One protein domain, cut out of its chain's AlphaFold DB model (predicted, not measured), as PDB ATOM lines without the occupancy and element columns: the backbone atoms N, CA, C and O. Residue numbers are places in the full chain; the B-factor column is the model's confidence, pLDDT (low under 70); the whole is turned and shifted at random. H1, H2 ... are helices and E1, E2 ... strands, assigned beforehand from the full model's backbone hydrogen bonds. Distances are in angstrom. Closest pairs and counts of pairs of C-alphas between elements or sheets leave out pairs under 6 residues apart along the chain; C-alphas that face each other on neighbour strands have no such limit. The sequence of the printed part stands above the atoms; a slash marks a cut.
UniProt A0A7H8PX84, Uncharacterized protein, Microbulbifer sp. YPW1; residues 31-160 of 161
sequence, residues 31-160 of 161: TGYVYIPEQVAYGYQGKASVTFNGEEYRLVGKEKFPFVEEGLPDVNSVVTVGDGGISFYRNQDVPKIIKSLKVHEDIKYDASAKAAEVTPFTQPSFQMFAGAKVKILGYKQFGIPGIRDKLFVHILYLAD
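This is residues 31 to 160 of the 161 residues of an uncharacterized protein of Microbulbifer sp. YPW1 (UniProt A0A7H8PX84). What is the main picture? A long, strongly twisted hairpin, E9 and E10, makes the backbone of a larger lobe, with E1 and E4 along its two sides, H2 crossing one end of it and the short pair E5 and E8 next to E1; a small curled sheet, E2, E3, E7 and E6, makes a second lobe, and H1 lies between the two sheets. What are the counts? The 130 printed residues run E1 H1 E2 E3 E4 E5 H2 E6 E7 E8 E9 E10, a mixed class of two named helices and ten named strands; the sheets are E1 - E10 - E9 - E4 and E5 - E8, both antiparallel, and E2 - E3 - E7 - E6, mixed. How large is it? It is compact, with a radius of gyration of the C-alphas of 14.8 A and spans of 44 by 33 by 24 A.

Where is the largest sheet? E1 is residues 31 to 35, from C-alpha 31 at (45.176, 47.627, -8.170); E4 is 78 to 80; E9 is 133 to 144, 30.3 A long, and bends by 68 degrees at residue 137. E10 is 147 to 159, 33.9 A long, ending with C-alpha 159 at (51.093, 38.582, -13.740). Where are the other strands? E2 is 49 to 52, E3 55 to 60 at 15.4 A, E6 107 to 110 and E7 115 to 118; E5 is 86 to 88 and E8 126 to 128. Where are the helices? H1 is 38 to 44, 10.1 A long, and H2 is 94 to 104, 15.3 A long.

What pairs in the largest sheet? In the hairpin E9 and E10, N 140 and O 152 are 2.9 A apart; N 34 and O 153 of E1 and E10 are 2.9 A apart, and N 79 and O 134 of E4 and E9 2.9 A. Where is H2? It is on this sheet at a height of 8.3 A, across the strands, at 76 degrees to E9 on the local plane; its closest C-alphas to E10 are Lys 102 and Ile 147, 6.9 A. What of the others? N 88 and O 126 of E5 and E8 are 2.8 A apart, and the closest C-alphas of E1 and E5, Val 34 and Phe 88, 5.4 A. In the curled sheet N 50 and O 57 of the hairpin E2 and E3 are 2.8 A apart, N 60 and O 116 of parallel E3 and E7 2.9 A, and N 108 and O 117 of the hairpin E6 and E7 2.8 A. H1 is on that sheet at a height of 9.1 A and only grazes the largest one. How are the helix backbones? Every O i to N i+4 pair is within hydrogen-bond range in H1, and 5 of 7 in H2.

How far does it reach? The two C-alphas farthest apart, Gly 54 and Ala 159, are 45.5 A apart, and the printed part has no cut. Which link is long? That from E3 to E4, residues 61 to 77. Where is confidence low? Mean pLDDT of the printed part is 77.1; under 70 are residues 39 to 49, 51, 60 to 64, 102 to 106, 119 to 125 and 160.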
ATOM      1  N   THR A  31      46.328  47.900  -9.023       88.44
ATOM      2  CA  THR A  31      45.176  47.627  -8.170       88.44
ATOM      3  C   THR A  31      43.888  48.178  -8.757       88.44
ATOM      4  O   THR A  31      43.863  49.215  -9.427       88.44
ATOM      5  N   GLY A  32      42.790  47.487  -8.495       89.19
ATOM      6  CA  GLY A  32      41.476  47.895  -8.966       89.19
ATOM      7  C   GLY A  32      40.404  46.915  -8.548       89.19
ATOM      8  O   GLY A  32      40.590  46.124  -7.631       89.19
ATOM      9  N   TYR A  33      39.259  47.016  -9.196       89.69
ATOM     10  CA  TYR A  33      38.027  46.402  -8.756       89.69
ATOM     11  C   TYR A  33      37.485  45.452  -9.802       89.69
ATOM     12  O   TYR A  33      37.501  45.724 -10.999       89.69
ATOM     13  N   VAL A  34      36.947  44.359  -9.298       87.81
ATOM     14  CA  VAL A  34      36.252  43.322 -10.037       87.81
ATOM     15  C   VAL A  34      34.829  43.279  -9.517       87.81
ATOM     16  O   VAL A  34      34.634  43.236  -8.304       87.81
ATOM     17  N   TYR A  35      33.840  43.293 -10.404       86.12
ATOM     18  CA  TYR A  35      32.448  43.161  -9.986       86.12
ATOM     19  C   TYR A  35      32.121  41.707  -9.622       86.12
ATOM     20  O   TYR A  35      32.436  40.802 -10.393       86.12
ATOM     21  N   ILE A  36      31.459  41.491  -8.480       81.25
ATOM     22  CA  ILE A  36      30.887  40.193  -8.106       81.25
ATOM     23  C   ILE A  36      29.365  40.288  -8.185       81.25
ATOM     24  O   ILE A  36      28.771  41.017  -7.384       81.25
ATOM     25  N   PRO A  37      28.716  39.532  -9.088       74.69
ATOM     26  CA  PRO A  37      27.266  39.453  -9.124       74.69
ATOM     27  C   PRO A  37      26.710  38.974  -7.784       74.69
ATOM     28  O   PRO A  37      27.139  37.954  -7.239       74.69
ATOM     29  N   GLU A  38      25.734  39.707  -7.258       71.62
ATOM     30  CA  GLU A  38      25.145  39.466  -5.939       71.62
ATOM     31  C   GLU A  38      24.576  38.037  -5.813       71.62
ATOM     32  O   GLU A  38      24.759  37.358  -4.807       71.62
ATOM     33  N   GLN A  39      23.963  37.533  -6.882       66.31
ATOM     34  CA  GLN A  39      23.394  36.187  -6.963       66.31
ATOM     35  C   GLN A  39      24.470  35.101  -6.884       66.31
ATOM     36  O   GLN A  39      24.232  34.030  -6.331       66.31
ATOM     37  N   VAL A  40      25.665  35.379  -7.410       65.25
ATOM     38  CA  VAL A  40      26.807  34.470  -7.315       65.25
ATOM     39  C   VAL A  40      27.377  34.519  -5.898       65.25
ATOM     40  O   VAL A  40      27.605  33.469  -5.304       65.25
ATOM     41  N   ALA A  41      27.497  35.710  -5.300       64.44
ATOM     42  CA  ALA A  41      27.891  35.848  -3.898       64.44
ATOM     43  C   ALA A  41      26.949  35.079  -2.946       64.44
ATOM     44  O   ALA A  41      27.429  34.378  -2.058       64.44
ATOM     45  N   TYR A  42      25.626  35.129  -3.160       59.62
ATOM     46  CA  TYR A  42      24.661  34.331  -2.386       59.62
ATOM     47  C   TYR A  42      24.710  32.832  -2.710       59.62
ATOM     48  O   TYR A  42      24.605  32.012  -1.796       59.62
ATOM     49  N   GLY A  43      24.917  32.474  -3.981       58.12
ATOM     50  CA  GLY A  43      25.105  31.096  -4.439       58.12
ATOM     51  C   GLY A  43      26.207  30.358  -3.677       58.12
ATOM     52  O   GLY A  43      26.033  29.204  -3.283       58.12
ATOM     53  N   TYR A  44      27.317  31.050  -3.411       55.50
ATOM     54  CA  TYR A  44      28.457  30.522  -2.657       55.50
ATOM     55  C   TYR A  44      28.286  30.570  -1.132       55.50
ATOM     56  O   TYR A  44      28.938  29.802  -0.433       55.50
ATOM     57  N   GLN A  45      27.354  31.368  -0.600       54.50
ATOM     58  CA  GLN A  45      26.940  31.296   0.813       54.50
ATOM     59  C   GLN A  45      26.040  30.078   1.118       54.50
ATOM     60  O   GLN A  45      25.367  30.038   2.147       54.50
ATOM     61  N   GLY A  46      25.991  29.087   0.222       50.69
ATOM     62  CA  GLY A  46      25.214  27.857   0.384       50.69
ATOM     63  C   GLY A  46      23.761  27.953  -0.085       50.69
ATOM     64  O   GLY A  46      23.031  26.968   0.012       50.69
ATOM     65  N   LYS A  47      23.324  29.095  -0.631       54.09
ATOM     66  CA  LYS A  47      21.983  29.241  -1.212       54.09
ATOM     67  C   LYS A  47      22.032  28.919  -2.700       54.09
ATOM     68  O   LYS A  47      22.176  29.801  -3.533       54.09
ATOM     69  N   ALA A  48      21.903  27.640  -3.047       66.00
ATOM     70  CA  ALA A  48      21.890  27.167  -4.437       66.00
ATOM     71  C   ALA A  48      20.607  27.542  -5.221       66.00
ATOM     72  O   ALA A  48      20.318  26.942  -6.260       66.00
ATOM     73  N   SER A  49      19.825  28.504  -4.730       69.94
ATOM     74  CA  SER A  49      18.499  28.840  -5.229       69.94
ATOM     75  C   SER A  49      18.129  30.307  -4.997       69.94
ATOM     76  O   SER A  49      18.676  30.983  -4.124       69.94
ATOM     77  N   VAL A  50      17.180  30.803  -5.794       70.12
ATOM     78  CA  VAL A  50      16.523  32.105  -5.610       70.12
ATOM     79  C   VAL A  50      15.017  31.904  -5.545       70.12
ATOM     80  O   VAL A  50      14.480  31.016  -6.205       70.12
ATOM     81  N   THR A  51      14.319  32.755  -4.801       69.00
ATOM     82  CA  THR A  51      12.854  32.756  -4.788       69.00
ATOM     83  C   THR A  51      12.317  33.819  -5.744       69.00
ATOM     84  O   THR A  51      12.666  34.993  -5.618       69.00
ATOM     85  N   PHE A  52      11.440  33.427  -6.668       70.69
ATOM     86  CA  PHE A  52      10.715  34.325  -7.568       70.69
ATOM     87  C   PHE A  52       9.231  33.942  -7.569       70.69
ATOM     88  O   PHE A  52       8.889  32.775  -7.720       70.69
ATOM     89  N   ASN A  53       8.339  34.911  -7.327       77.25
ATOM     90  CA  ASN A  53       6.892  34.682  -7.172       77.25
ATOM     91  C   ASN A  53       6.504  33.586  -6.157       77.25
ATOM     92  O   ASN A  53       5.508  32.892  -6.329       77.25
ATOM     93  N   GLY A  54       7.281  33.435  -5.079       74.31
ATOM     94  CA  GLY A  54       7.031  32.422  -4.047       74.31
ATOM     95  C   GLY A  54       7.498  31.011  -4.413       74.31
ATOM     96  O   GLY A  54       7.411  30.120  -3.573       74.31
ATOM     97  N   GLU A  55       8.042  30.811  -5.614       79.44
ATOM     98  CA  GLU A  55       8.650  29.551  -6.031       79.44
ATOM     99  C   GLU A  55      10.175  29.619  -5.950       79.44
ATOM    100  O   GLU A  55      10.791  30.656  -6.197       79.44
ATOM    101  N   GLU A  56      10.790  28.496  -5.586       79.88
ATOM    102  CA  GLU A  56      12.238  28.352  -5.495       79.88
ATOM    103  C   GLU A  56      12.807  27.827  -6.820       79.88
ATOM    104  O   GLU A  56      12.421  26.762  -7.308       79.88
ATOM    105  N   TYR A  57      13.743  28.580  -7.391       77.31
ATOM    106  CA  TYR A  57      14.453  28.257  -8.622       77.31
ATOM    107  C   TYR A  57      15.898  27.931  -8.291       77.31
ATOM    108  O   TYR A  57      16.575  28.712  -7.622       77.31
ATOM    109  N   ARG A  58      16.407  26.809  -8.796       79.81
ATOM    110  CA  ARG A  58      17.817  26.449  -8.652       79.81
ATOM    111  C   ARG A  58      18.675  27.392  -9.488       79.81
ATOM    112  O   ARG A  58      18.447  27.535 -10.689       79.81
ATOM    113  N   LEU A  59      19.698  27.981  -8.880       71.38
ATOM    114  CA  LEU A  59      20.699  28.742  -9.616       71.38
ATOM    115  C   LEU A  59      21.531  27.789 -10.476       71.38
ATOM    116  O   LEU A  59      22.196  26.882  -9.966       71.38
ATOM    117  N   VAL A  60      21.486  27.996 -11.787       66.75
ATOM    118  CA  VAL A  60      22.311  27.294 -12.774       66.75
ATOM    119  C   VAL A  60      23.369  28.254 -13.323       66.75
ATOM    120  O   VAL A  60      23.110  29.444 -13.492       66.75
ATOM    121  N   GLY A  61      24.588  27.753 -13.556       59.66
ATOM    122  CA  GLY A  61      25.719  28.570 -14.025       59.66
ATOM    123  C   GLY A  61      26.693  29.045 -12.937       59.66
ATOM    124  O   GLY A  61      27.185  30.170 -13.017       59.66
ATOM    125  N   LYS A  62      27.017  28.191 -11.947       52.47
ATOM    126  CA  LYS A  62      28.099  28.419 -10.952       52.47
ATOM    127  C   LYS A  62      29.452  28.801 -11.583       52.47
ATOM    128  O   LYS A  62      30.267  29.448 -10.934       52.47
ATOM    129  N   GLU A  63      29.641  28.447 -12.852       51.91
ATOM    130  CA  GLU A  63      30.835  28.672 -13.678       51.91
ATOM    131  C   GLU A  63      31.113  30.145 -14.018       51.91
ATOM    132  O   GLU A  63      32.099  30.457 -14.675       51.91
ATOM    133  N   LYS A  64      30.257  31.075 -13.583       60.50
ATOM    134  CA  LYS A  64      30.403  32.509 -13.877       60.50
ATOM    135  C   LYS A  64      31.005  33.304 -12.721       60.50
ATOM    136  O   LYS A  64      30.906  34.533 -12.706       60.50
ATOM    137  N   PHE A  65      31.589  32.626 -11.731       71.06
ATOM    138  CA  PHE A  65      32.433  33.319 -10.771       71.06
ATOM    139  C   PHE A  65      33.718  33.756 -11.479       71.06
ATOM    140  O   PHE A  65      34.280  32.987 -12.257       71.06
ATOM    141  N   PRO A  66      34.194  34.984 -11.242       77.62
ATOM    142  CA  PRO A  66      35.398  35.468 -11.899       77.62
ATOM    143  C   PRO A  66      36.675  34.677 -11.601       77.62
ATOM    144  O   PRO A  66      37.674  34.864 -12.299       77.62
ATOM    145  N   PHE A  67      36.662  33.847 -10.558       84.19
ATOM    146  CA  PHE A  67      37.817  33.091 -10.097       84.19
ATOM    147  C   PHE A  67      37.557  31.584 -10.171       84.19
ATOM    148  O   PHE A  67      36.414  31.144 -10.062       84.19
ATOM    149  N   VAL A  68      38.625  30.811 -10.375       83.00
ATOM    150  CA  VAL A  68      38.591  29.340 -10.427       83.00
ATOM    151  C   VAL A  68      38.330  28.750  -9.044       83.00
ATOM    152  O   VAL A  68      37.647  27.737  -8.914       83.00
ATOM    153  N   GLU A  69      38.901  29.366  -8.012       82.19
ATOM    154  CA  GLU A  69      38.743  28.949  -6.628       82.19
ATOM    155  C   GLU A  69      37.278  29.061  -6.185       82.19
ATOM    156  O   GLU A  69      36.603  30.059  -6.444       82.19
ATOM    157  N   GLU A  70      36.786  28.023  -5.501       71.88
ATOM    158  CA  GLU A  70      35.409  27.991  -5.018       71.88
ATOM    159  C   GLU A  70      35.191  28.998  -3.881       71.88
ATOM    160  O   GLU A  70      35.969  29.076  -2.931       71.88
ATOM    161  N   GLY A  71      34.064  29.711  -3.933       70.38
ATOM    162  CA  GLY A  71      33.659  30.634  -2.877       70.38
ATOM    163  C   GLY A  71      34.223  32.043  -3.025       70.38
ATOM    164  O   GLY A  71      34.951  32.370  -3.957       70.38
ATOM    165  N   LEU A  72      33.845  32.919  -2.091       78.88
ATOM    166  CA  LEU A  72      34.446  34.247  -2.006       78.88
ATOM    167  C   LEU A  72      35.868  34.103  -1.447       78.88
ATOM    168  O   LEU A  72      36.017  33.588  -0.341       78.88
ATOM    169  N   PRO A  73      36.904  34.557  -2.164       83.50
ATOM    170  CA  PRO A  73      38.273  34.337  -1.732       83.50
ATOM    171  C   PRO A  73      38.669  35.188  -0.520       83.50
ATOM    172  O   PRO A  73      38.254  36.338  -0.369       83.50
ATOM    173  N   ASP A  74      39.520  34.653   0.349       84.69
ATOM    174  CA  ASP A  74      39.933  35.373   1.554       84.69
ATOM    175  C   ASP A  74      40.765  36.617   1.227       84.69
ATOM    176  O   ASP A  74      41.517  36.664   0.250       84.69
ATOM    177  N   VAL A  75      40.690  37.638   2.080       87.25
ATOM    178  CA  VAL A  75      41.581  38.799   1.964       87.25
ATOM    179  C   VAL A  75      43.035  38.340   2.119       87.25
ATOM    180  O   VAL A  75      43.363  37.573   3.018       87.25
ATOM    181  N   ASN A  76      43.918  38.846   1.259       88.75
ATOM    182  CA  ASN A  76      45.319  38.455   1.068       88.75
ATOM    183  C   ASN A  76      45.574  37.109   0.379       88.75
ATOM    184  O   ASN A  76      46.745  36.801   0.138       88.75
ATOM    185  N   SER A  77      44.540  36.352   0.009       92.31
ATOM    186  CA  SER A  77      44.709  35.166  -0.835       92.31
ATOM    187  C   SER A  77      45.144  35.535  -2.256       92.31
ATOM    188  O   SER A  77      44.952  36.666  -2.714       92.31
ATOM    189  N   VAL A  78      45.745  34.571  -2.952       92.44
ATOM    190  CA  VAL A  78      46.031  34.658  -4.386       92.44
ATOM    191  C   VAL A  78      45.115  33.683  -5.106       92.44
ATOM    192  O   VAL A  78      45.116  32.500  -4.777       92.44
ATOM    193  N   VAL A  79      44.382  34.181  -6.096       90.69
ATOM    194  CA  VAL A  79      43.410  33.413  -6.880       90.69
ATOM    195  C   VAL A  79      43.720  33.457  -8.371       90.69
ATOM    196  O   VAL A  79      44.496  34.300  -8.837       90.69
ATOM    197  N   THR A  80      43.130  32.531  -9.118       90.50
ATOM    198  CA  THR A  80      43.218  32.435 -10.571       90.50
ATOM    199  C   THR A  80      41.952  32.950 -11.231       90.50
ATOM    200  O   THR A  80      40.849  32.555 -10.877       90.50
ATOM    201  N   VAL A  81      42.119  33.796 -12.245       87.12
ATOM    202  CA  VAL A  81      41.029  34.229 -13.123       87.12
ATOM    203  C   VAL A  81      40.472  33.037 -13.907       87.12
ATOM    204  O   VAL A  81      41.239  32.287 -14.512       87.12
ATOM    205  N   GLY A  82      39.147  32.881 -13.897       82.94
ATOM    206  CA  GLY A  82      38.437  31.802 -14.589       82.94
ATOM    207  C   GLY A  82      38.495  31.881 -16.118       82.94
ATOM    208  O   GLY A  82      38.954  32.864 -16.701       82.94
ATOM    209  N   ASP A  83      37.980  30.844 -16.776       76.88
ATOM    210  CA  ASP A  83      38.150  30.603 -18.220       76.88
ATOM    211  C   ASP A  83      37.541  31.681 -19.134       76.88
ATOM    212  O   ASP A  83      37.969  31.849 -20.275       76.88
ATOM    213  N   GLY A  84      36.583  32.468 -18.637       74.38
ATOM    214  CA  GLY A  84      35.998  33.598 -19.372       74.38
ATOM    215  C   GLY A  84      36.848  34.875 -19.367       74.38
ATOM    216  O   GLY A  84      36.473  35.868 -19.999       74.38
ATOM    217  N   GLY A  85      37.966  34.888 -18.635       78.38
ATOM    218  CA  GLY A  85      38.629  36.130 -18.262       78.38
ATOM    219  C   GLY A  85      37.719  37.007 -17.400       78.38
ATOM    220  O   GLY A  85      36.652  36.595 -16.940       78.38
ATOM    221  N   ILE A  86      38.141  38.241 -17.154       80.81
ATOM    222  CA  ILE A  86      37.429  39.113 -16.221       80.81
ATOM    223  C   ILE A  86      37.682  40.592 -16.496       80.81
ATOM    224  O   ILE A  86      38.802  41.020 -16.771       80.81
ATOM    225  N   SER A  87      36.631  41.397 -16.375       83.75
ATOM    226  CA  SER A  87      36.720  42.850 -16.474       83.75
ATOM    227  C   SER A  87      37.312  43.465 -15.200       83.75
ATOM    228  O   SER A  87      36.817  43.263 -14.089       83.75
ATOM    229  N   PHE A  88      38.358  44.266 -15.377       83.38
ATOM    230  CA  PHE A  88      39.024  45.059 -14.352       83.38
ATOM    231  C   PHE A  88      38.603  46.529 -14.447       83.38
ATOM    232  O   PHE A  88      38.570  47.119 -15.535       83.38
ATOM    233  N   TYR A  89      38.329  47.147 -13.298       86.38
ATOM    234  CA  TYR A  89      37.864  48.528 -13.202       86.38
ATOM    235  C   TYR A  89      38.722  49.344 -12.238       86.38
ATOM    236  O   TYR A  89      38.959  48.955 -11.097       86.38
ATOM    237  N   ARG A  90      39.143  50.542 -12.639       86.88
ATOM    238  CA  ARG A  90      39.778  51.479 -11.700       86.88
ATOM    239  C   ARG A  90      38.715  52.126 -10.819       86.88
ATOM    240  O   ARG A  90      37.575  52.289 -11.244       86.88
ATOM    241  N   ASN A  91      39.106  52.589  -9.631       85.38
ATOM    242  CA  ASN A  91      38.193  53.221  -8.665       85.38
ATOM    243  C   ASN A  91      37.307  54.322  -9.287       85.38
ATOM    244  O   ASN A  91      36.113  54.389  -9.017       85.38
ATOM    245  N   GLN A  92      37.885  55.164 -10.148       86.44
ATOM    246  CA  GLN A  92      37.185  56.264 -10.828       86.44
ATOM    247  C   GLN A  92      36.142  55.814 -11.865       86.44
ATOM    248  O   GLN A  92      35.239  56.577 -12.201       86.44
ATOM    249  N   ASP A  93      36.264  54.586 -12.373       86.88
ATOM    250  CA  ASP A  93      35.384  54.030 -13.399       86.88
ATOM    251  C   ASP A  93      34.170  53.322 -12.757       86.88
ATOM    252  O   ASP A  93      33.094  53.277 -13.355       86.88
ATOM    253  N   VAL A  94      34.292  52.867 -11.500       86.12
ATOM    254  CA  VAL A  94      33.261  52.109 -10.763       86.12
ATOM    255  C   VAL A  94      31.872  52.777 -10.757       86.12
ATOM    256  O   VAL A  94      30.896  52.086 -11.059       86.12
ATOM    257  N   PRO A  95      31.710  54.097 -10.514       85.81
ATOM    258  CA  PRO A  95      30.381  54.714 -10.535       85.81
ATOM    259  C   PRO A  95      29.677  54.635 -11.898       85.81
ATOM    260  O   PRO A  95      28.450  54.561 -11.960       85.81
ATOM    261  N   LYS A  96      30.433  54.652 -13.003       85.00
ATOM    262  CA  LYS A  96      29.868  54.489 -14.353       85.00
ATOM    263  C   LYS A  96      29.407  53.048 -14.562       85.00
ATOM    264  O   LYS A  96      28.299  52.839 -15.047       85.00
ATOM    265  N   ILE A  97      30.211  52.085 -14.113       84.56
ATOM    266  CA  ILE A  97      29.897  50.655 -14.201       84.56
ATOM    267  C   ILE A  97      28.624  50.314 -13.429       84.56
ATOM    268  O   ILE A  97      27.750  49.656 -13.975       84.56
ATOM    269  N   ILE A  98      28.450  50.825 -12.207       82.50
ATOM    270  CA  ILE A  98      27.233  50.577 -11.410       82.50
ATOM    271  C   ILE A  98      25.978  51.097 -12.115       82.50
ATOM    272  O   ILE A  98      24.942  50.431 -12.112       82.50
ATOM    273  N   LYS A  99      26.059  52.268 -12.757       81.50
ATOM    274  CA  LYS A  99      24.942  52.793 -13.554       81.50
ATOM    275  C   LYS A  99      24.608  51.880 -14.732       81.50
ATOM    276  O   LYS A  99      23.429  51.682 -15.004       81.50
ATOM    277  N   SER A 100      25.613  51.313 -15.399       77.62
ATOM    278  CA  SER A 100      25.403  50.341 -16.476       77.62
ATOM    279  C   SER A 100      24.869  48.998 -15.968       77.62
ATOM    280  O   SER A 100      23.978  48.434 -16.593       77.62
ATOM    281  N   LEU A 101      25.331  48.520 -14.810       73.81
ATOM    282  CA  LEU A 101      24.857  47.284 -14.176       73.81
ATOM    283  C   LEU A 101      23.362  47.328 -13.844       73.81
ATOM    284  O   LEU A 101      22.674  46.326 -14.009       73.81
ATOM    285  N   LYS A 102      22.835  48.498 -13.453       67.69
ATOM    286  CA  LYS A 102      21.390  48.702 -13.233       67.69
ATOM    287  C   LYS A 102      20.537  48.276 -14.438       67.69
ATOM    288  O   LYS A 102      19.383  47.911 -14.257       67.69
ATOM    289  N   VAL A 103      21.080  48.375 -15.649       56.22
ATOM    290  CA  VAL A 103      20.344  48.146 -16.899       56.22
ATOM    291  C   VAL A 103      20.397  46.679 -17.347       56.22
ATOM    292  O   VAL A 103      19.566  46.282 -18.151       56.22
ATOM    293  N   HIS A 104      21.346  45.877 -16.848       55.16
ATOM    294  CA  HIS A 104      21.740  44.617 -17.496       55.16
ATOM    295  C   HIS A 104      21.770  43.375 -16.591       55.16
ATOM    296  O   HIS A 104      22.161  42.304 -17.051       55.16
ATOM    297  N   GLU A 105      21.379  43.473 -15.320       61.69
ATOM    298  CA  GLU A 105      21.226  42.285 -14.471       61.69
ATOM    299  C   GLU A 105      19.915  41.551 -14.764       61.69
ATOM    300  O   GLU A 105      18.965  41.589 -13.981       61.69
ATOM    301  N   ASP A 106      19.884  40.850 -15.893       62.12
ATOM    302  CA  ASP A 106      18.771  39.982 -16.254       62.12
ATOM    303  C   ASP A 106      19.041  38.562 -15.744       62.12
ATOM    304  O   ASP A 106      19.884  37.821 -16.270       62.12
ATOM    305  N   ILE A 107      18.304  38.179 -14.698       70.25
ATOM    306  CA  ILE A 107      18.133  36.773 -14.330       70.25
ATOM    307  C   ILE A 107      17.109  36.189 -15.300       70.25
ATOM    308  O   ILE A 107      15.957  36.626 -15.338       70.25
ATOM    309  N   LYS A 108      17.525  35.196 -16.083       76.00
ATOM    310  CA  LYS A 108      16.623  34.421 -16.931       76.00
ATOM    311  C   LYS A 108      16.044  33.280 -16.111       76.00
ATOM    312  O   LYS A 108      16.790  32.469 -15.572       76.00
ATOM    313  N   TYR A 109      14.721  33.223 -16.031       77.94
ATOM    314  CA  TYR A 109      14.006  32.167 -15.320       77.94
ATOM    315  C   TYR A 109      13.436  31.162 -16.319       77.94
ATOM    316  O   TYR A 109      12.712  31.538 -17.239       77.94
ATOM    317  N   ASP A 110      13.734  29.884 -16.107       82.25
ATOM    318  CA  ASP A 110      13.082  28.755 -16.760       82.25
ATOM    319  C   ASP A 110      12.129  28.095 -15.758       82.25
ATOM    320  O   ASP A 110      12.540  27.382 -14.837       82.25
ATOM    321  N   ALA A 111      10.833  28.356 -15.940       81.69
ATOM    322  CA  ALA A 111       9.774  27.786 -15.113       81.69
ATOM    323  C   ALA A 111       9.633  26.266 -15.286       81.69
ATOM    324  O   ALA A 111       9.312  25.577 -14.321       81.69
ATOM    325  N   SER A 112       9.920  25.729 -16.475       84.56
ATOM    326  CA  SER A 112       9.791  24.293 -16.751       84.56
ATOM    327  C   SER A 112      10.902  23.500 -16.068       84.56
ATOM    328  O   SER A 112      10.651  22.448 -15.484       84.56
ATOM    329  N   ALA A 113      12.127  24.026 -16.095       83.62
ATOM    330  CA  ALA A 113      13.289  23.402 -15.467       83.62
ATOM    331  C   ALA A 113      13.493  23.799 -13.992       83.62
ATOM    332  O   ALA A 113      14.441  23.321 -13.364       83.62
ATOM    333  N   LYS A 114      12.649  24.691 -13.443       85.12
ATOM    334  CA  LYS A 114      12.843  25.356 -12.139       85.12
ATOM    335  C   LYS A 114      14.271  25.879 -11.967       85.12
ATOM    336  O   LYS A 114      14.917  25.670 -10.937       85.12
ATOM    337  N   ALA A 115      14.776  26.533 -13.006       81.06
ATOM    338  CA  ALA A 115      16.150  27.003 -13.082       81.06
ATOM    339  C   ALA A 115      16.197  28.522 -13.271       81.06
ATOM    340  O   ALA A 115      15.360  29.100 -13.960       81.06
ATOM    341  N   ALA A 116      17.181  29.167 -12.656       74.88
ATOM    342  CA  ALA A 116      17.476  30.579 -12.845       74.88
ATOM    343  C   ALA A 116      18.929  30.732 -13.300       74.88
ATOM    344  O   ALA A 116      19.844  30.251 -12.627       74.88
ATOM    345  N   GLU A 117      19.144  31.398 -14.431       75.38
ATOM    346  CA  GLU A 117      20.468  31.688 -14.975       75.38
ATOM    347  C   GLU A 117      20.775  33.181 -14.855       75.38
ATOM    348  O   GLU A 117      20.003  34.039 -15.284       75.38
ATOM    349  N   VAL A 118      21.942  33.496 -14.301       70.50
ATOM    350  CA  VAL A 118      22.440  34.870 -14.227       70.50
ATOM    351  C   VAL A 118      23.207  35.182 -15.509       70.50
ATOM    352  O   VAL A 118      24.177  34.493 -15.854       70.50
ATOM    353  N   THR A 119      22.792  36.229 -16.223       63.22
ATOM    354  CA  THR A 119      23.569  36.747 -17.354       63.22
ATOM    355  C   THR A 119      24.725  37.583 -16.796       63.22
ATOM    356  O   THR A 119      24.475  38.550 -16.074       63.22
ATOM    357  N   PRO A 120      25.993  37.224 -17.065       58.62
ATOM    358  CA  PRO A 120      27.118  37.988 -16.561       58.62
ATOM    359  C   PRO A 120      27.151  39.331 -17.280       58.62
ATOM    360  O   PRO A 120      27.018  39.413 -18.501       58.62
ATOM    361  N   PHE A 121      27.347  40.395 -16.514       62.22
ATOM    362  CA  PHE A 121      27.607  41.695 -17.098       62.22
ATOM    363  C   PHE A 121      29.053  41.746 -17.585       62.22
ATOM    364  O   PHE A 121      29.987  41.809 -16.787       62.22
ATOM    365  N   THR A 122      29.235  41.749 -18.900       56.88
ATOM    366  CA  THR A 122      30.526  41.990 -19.543       56.88
ATOM    367  C   THR A 122      30.472  43.341 -20.243       56.88
ATOM    368  O   THR A 122      29.812  43.487 -21.272       56.88
ATOM    369  N   GLN A 123      31.165  44.340 -19.699       57.81
ATOM    370  CA  GLN A 123      31.523  45.535 -20.465       57.81
ATOM    371  C   GLN A 123      32.993  45.449 -20.877       57.81
ATOM    372  O   GLN A 123      33.806  44.953 -20.089       57.81
ATOM    373  N   PRO A 124      33.357  45.965 -22.064       52.72
ATOM    374  CA  PRO A 124      34.746  46.059 -22.482       52.72
ATOM    375  C   PRO A 124      35.447  47.139 -21.646       52.72
ATOM    376  O   PRO A 124      35.511  48.310 -22.011       52.72
ATOM    377  N   SER A 125      35.934  46.750 -20.475       60.66
ATOM    378  CA  SER A 125      37.030  47.429 -19.789       60.66
ATOM    379  C   SER A 125      38.307  46.610 -19.971       60.66
ATOM    380  O   SER A 125      38.300  45.602 -20.677       60.66
ATOM    381  N   PHE A 126      39.409  47.045 -19.355       70.75
ATOM    382  CA  PHE A 126      40.633  46.248 -19.284       70.75
ATOM    383  C   PHE A 126      40.290  44.819 -18.858       70.75
ATOM    384  O   PHE A 126      39.724  44.618 -17.786       70.75
ATOM    385  N   GLN A 127      40.582  43.851 -19.718       76.81
ATOM    386  CA  GLN A 127      40.252  42.455 -19.486       76.81
ATOM    387  C   GLN A 127      41.510  41.746 -18.996       76.81
ATOM    388  O   GLN A 127      42.559  41.845 -19.628       76.81
ATOM    389  N   MET A 128      41.418  41.071 -17.853       81.81
ATOM    390  CA  MET A 128      42.428  40.099 -17.448       81.81
ATOM    391  C   MET A 128      42.065  38.761 -18.084       81.81
ATOM    392  O   MET A 128      40.892  38.370 -18.096       81.81
ATOM    393  N   PHE A 129      43.065  38.087 -18.640       81.50
ATOM    394  CA  PHE A 129      42.874  36.811 -19.311       81.50
ATOM    395  C   PHE A 129      42.635  35.686 -18.311       81.50
ATOM    396  O   PHE A 129      43.021  35.759 -17.140       81.50
ATOM    397  N   ALA A 130      41.999  34.627 -18.801       84.38
ATOM    398  CA  ALA A 130      41.905  33.370 -18.083       84.38
ATOM    399  C   ALA A 130      43.291  32.891 -17.630       84.38
ATOM    400  O   ALA A 130      44.281  33.028 -18.348       84.38
ATOM    401  N   GLY A 131      43.370  32.329 -16.427       85.75
ATOM    402  CA  GLY A 131      44.615  31.804 -15.868       85.75
ATOM    403  C   GLY A 131      45.496  32.832 -15.150       85.75
ATOM    404  O   GLY A 131      46.378  32.411 -14.390       85.75
ATOM    405  N   ALA A 132      45.243  34.135 -15.317       87.50
ATOM    406  CA  ALA A 132      45.970  35.200 -14.628       87.50
ATOM    407  C   ALA A 132      45.895  35.066 -13.100       87.50
ATOM    408  O   ALA A 132      44.889  34.603 -12.551       87.50
ATOM    409  N   LYS A 133      46.950  35.498 -12.400       90.19
ATOM    410  CA  LYS A 133      47.010  35.481 -10.931       90.19
ATOM    411  C   LYS A 133      46.754  36.867 -10.351       90.19
ATOM    412  O   LYS A 133      47.382  37.852 -10.742       90.19
ATOM    413  N   VAL A 134      45.865  36.931  -9.364       90.94
ATOM    414  CA  VAL A 134      45.544  38.172  -8.648       90.94
ATOM    415  C   VAL A 134      45.553  37.943  -7.143       90.94
ATOM    416  O   VAL A 134      45.142  36.889  -6.664       90.94
ATOM    417  N   LYS A 135      46.012  38.934  -6.381       92.12
ATOM    418  CA  LYS A 135      45.898  38.955  -4.923       92.12
ATOM    419  C   LYS A 135      44.643  39.711  -4.514       92.12
ATOM    420  O   LYS A 135      44.429  40.840  -4.953       92.12
ATOM    421  N   ILE A 136      43.859  39.126  -3.621       91.81
ATOM    422  CA  ILE A 136      42.702  39.782  -3.021       91.81
ATOM    423  C   ILE A 136      43.190  40.778  -1.977       91.81
ATOM    424  O   ILE A 136      43.844  40.414  -1.004       91.81
ATOM    425  N   LEU A 137      42.878  42.052  -2.169       91.12
ATOM    426  CA  LEU A 137      43.221  43.121  -1.233       91.12
ATOM    427  C   LEU A 137      42.071  43.451  -0.283       91.12
ATOM    428  O   LEU A 137      42.296  44.030   0.776       91.12
ATOM    429  N   GLY A 138      40.840  43.118  -0.661       91.00
ATOM    430  CA  GLY A 138      39.663  43.370   0.154       91.00
ATOM    431  C   GLY A 138      38.381  43.384  -0.662       91.00
ATOM    432  O   GLY A 138      38.375  43.100  -1.857       91.00
ATOM    433  N   TYR A 139      37.301  43.778  -0.005       89.12
ATOM    434  CA  TYR A 139      35.979  43.905  -0.598       89.12
ATOM    435  C   TYR A 139      35.453  45.311  -0.375       89.12
ATOM    436  O   TYR A 139      35.722  45.930   0.656       89.12
ATOM    437  N   LYS A 140      34.696  45.820  -1.341       88.94
ATOM    438  CA  LYS A 140      34.061  47.125  -1.227       88.94
ATOM    439  C   LYS A 140      32.684  47.098  -1.856       88.94
ATOM    440  O   LYS A 140      32.520  46.695  -3.004       88.94
ATOM    441  N   GLN A 141      31.706  47.563  -1.092       85.81
ATOM    442  CA  GLN A 141      30.391  47.880  -1.619       85.81
ATOM    443  C   GLN A 141      30.400  49.315  -2.129       85.81
ATOM    444  O   GLN A 141      30.919  50.226  -1.477       85.81
ATOM    445  N   PHE A 142      29.851  49.509  -3.318       85.12
ATOM    446  CA  PHE A 142      29.674  50.823  -3.904       85.12
ATOM    447  C   PHE A 142      28.188  51.065  -4.153       85.12
ATOM    448  O   PHE A 142      27.534  50.275  -4.835       85.12
ATOM    449  N   GLY A 143      27.685  52.174  -3.615       80.38
ATOM    450  CA  GLY A 143      26.309  52.628  -3.775       80.38
ATOM    451  C   GLY A 143      26.210  53.896  -4.612       80.38
ATOM    452  O   GLY A 143      27.134  54.714  -4.646       80.38
ATOM    453  N   ILE A 144      25.075  54.078  -5.284       77.56
ATOM    454  CA  ILE A 144      24.695  55.333  -5.947       77.56
ATOM    455  C   ILE A 144      23.224  55.596  -5.605       77.56
ATOM    456  O   ILE A 144      22.435  54.653  -5.668       77.56
ATOM    457  N   PRO A 145      22.809  56.838  -5.283       78.62
ATOM    458  CA  PRO A 145      21.407  57.139  -5.000       78.62
ATOM    459  C   PRO A 145      20.454  56.576  -6.068       78.62
ATOM    460  O   PRO A 145      20.626  56.823  -7.263       78.62
ATOM    461  N   GLY A 146      19.457  55.797  -5.634       72.81
ATOM    462  CA  GLY A 146      18.484  55.148  -6.522       72.81
ATOM    463  C   GLY A 146      18.965  53.860  -7.210       72.81
ATOM    464  O   GLY A 146      18.303  53.389  -8.141       72.81
ATOM    465  N   ILE A 147      20.104  53.297  -6.790       73.62
ATOM    466  CA  ILE A 147      20.637  51.995  -7.220       73.62
ATOM    467  C   ILE A 147      21.082  51.228  -5.970       73.62
ATOM    468  O   ILE A 147      21.709  51.809  -5.090       73.62
ATOM    469  N   ARG A 148      20.752  49.933  -5.880       75.44
ATOM    470  CA  ARG A 148      21.235  49.074  -4.785       75.44
ATOM    471  C   ARG A 148      22.758  48.968  -4.815       75.44
ATOM    472  O   ARG A 148      23.347  48.949  -5.896       75.44
ATOM    473  N   ASP A 149      23.357  48.853  -3.635       81.38
ATOM    474  CA  ASP A 149      24.800  48.692  -3.485       81.38
ATOM    475  C   ASP A 149      25.295  47.446  -4.226       81.38
ATOM    476  O   ASP A 149      24.644  46.401  -4.241       81.38
ATOM    477  N   LYS A 150      26.460  47.572  -4.858       81.94
ATOM    478  CA  LYS A 150      27.090  46.512  -5.647       81.94
ATOM    479  C   LYS A 150      28.413  46.106  -5.021       81.94
ATOM    480  O   LYS A 150      29.201  46.967  -4.626       81.94
ATOM    481  N   LEU A 151      28.647  44.796  -4.926       83.62
ATOM    482  CA  LEU A 151      29.860  44.234  -4.342       83.62
ATOM    483  C   LEU A 151      30.978  44.160  -5.382       83.62
ATOM    484  O   LEU A 151      30.807  43.610  -6.468       83.62
ATOM    485  N   PHE A 152      32.144  44.674  -5.011       87.69
ATOM    486  CA  PHE A 152      33.362  44.555  -5.791       87.69
ATOM    487  C   PHE A 152      34.490  43.960  -4.948       87.69
ATOM    488  O   PHE A 152      34.615  44.262  -3.757       87.69
ATOM    489  N   VAL A 153      35.351  43.167  -5.581       88.44
ATOM    490  CA  VAL A 153      36.620  42.710  -5.002       88.44
ATOM    491  C   VAL A 153      37.710  43.684  -5.399       88.44
ATOM    492  O   VAL A 153      37.895  43.958  -6.582       88.44
ATOM    493  N   HIS A 154      38.425  44.211  -4.414       90.12
ATOM    494  CA  HIS A 154      39.647  44.966  -4.631       90.12
ATOM    495  C   HIS A 154      40.792  43.973  -4.810       90.12
ATOM    496  O   HIS A 154      41.036  43.142  -3.935       90.12
ATOM    497  N   ILE A 155      41.491  44.054  -5.934       90.06
ATOM    498  CA  ILE A 155      42.548  43.117  -6.299       90.06
ATOM    499  C   ILE A 155      43.836  43.844  -6.670       90.06
ATOM    500  O   ILE A 155      43.805  45.004  -7.077       90.06
ATOM    501  N   LEU A 156      44.951  43.129  -6.552       87.38
ATOM    502  CA  LEU A 156      46.253  43.447  -7.123       87.38
ATOM    503  C   LEU A 156      46.563  42.400  -8.191       87.38
ATOM    504  O   LEU A 156      46.582  41.208  -7.889       87.38
ATOM    505  N   TYR A 157      46.824  42.827  -9.417       85.50
ATOM    506  CA  TYR A 157      47.220  41.912 -10.480       85.50
ATOM    507  C   TYR A 157      48.716  41.581 -10.377       85.50
ATOM    508  O   TYR A 157      49.545  42.486 -10.236       85.50
ATOM    509  N   LEU A 158      49.048  40.284 -10.400       83.19
ATOM    510  CA  LEU A 158      50.395  39.787 -10.104       83.19
ATOM    511  C   LEU A 158      51.196  39.387 -11.346       83.19
ATOM    512  O   LEU A 158      52.397  39.581 -11.307       83.19
ATOM    513  N   ALA A 159      50.563  38.831 -12.386       72.25
ATOM    514  CA  ALA A 159      51.093  38.582 -13.740       72.25
ATOM    515  C   ALA A 159      50.203  37.551 -14.467       72.25
ATOM    516  O   ALA A 159      49.435  36.814 -13.830       72.25
ATOM    517  N   ASP A 160      50.347  37.479 -15.793       66.25
ATOM    518  CA  ASP A 160      49.916  36.332 -16.598       66.25
ATOM    519  C   ASP A 160      50.950  35.198 -16.457       66.25
ATOM    520  O   ASP A 160      52.121  35.451 -16.160       66.25
TER     521      ASP A 160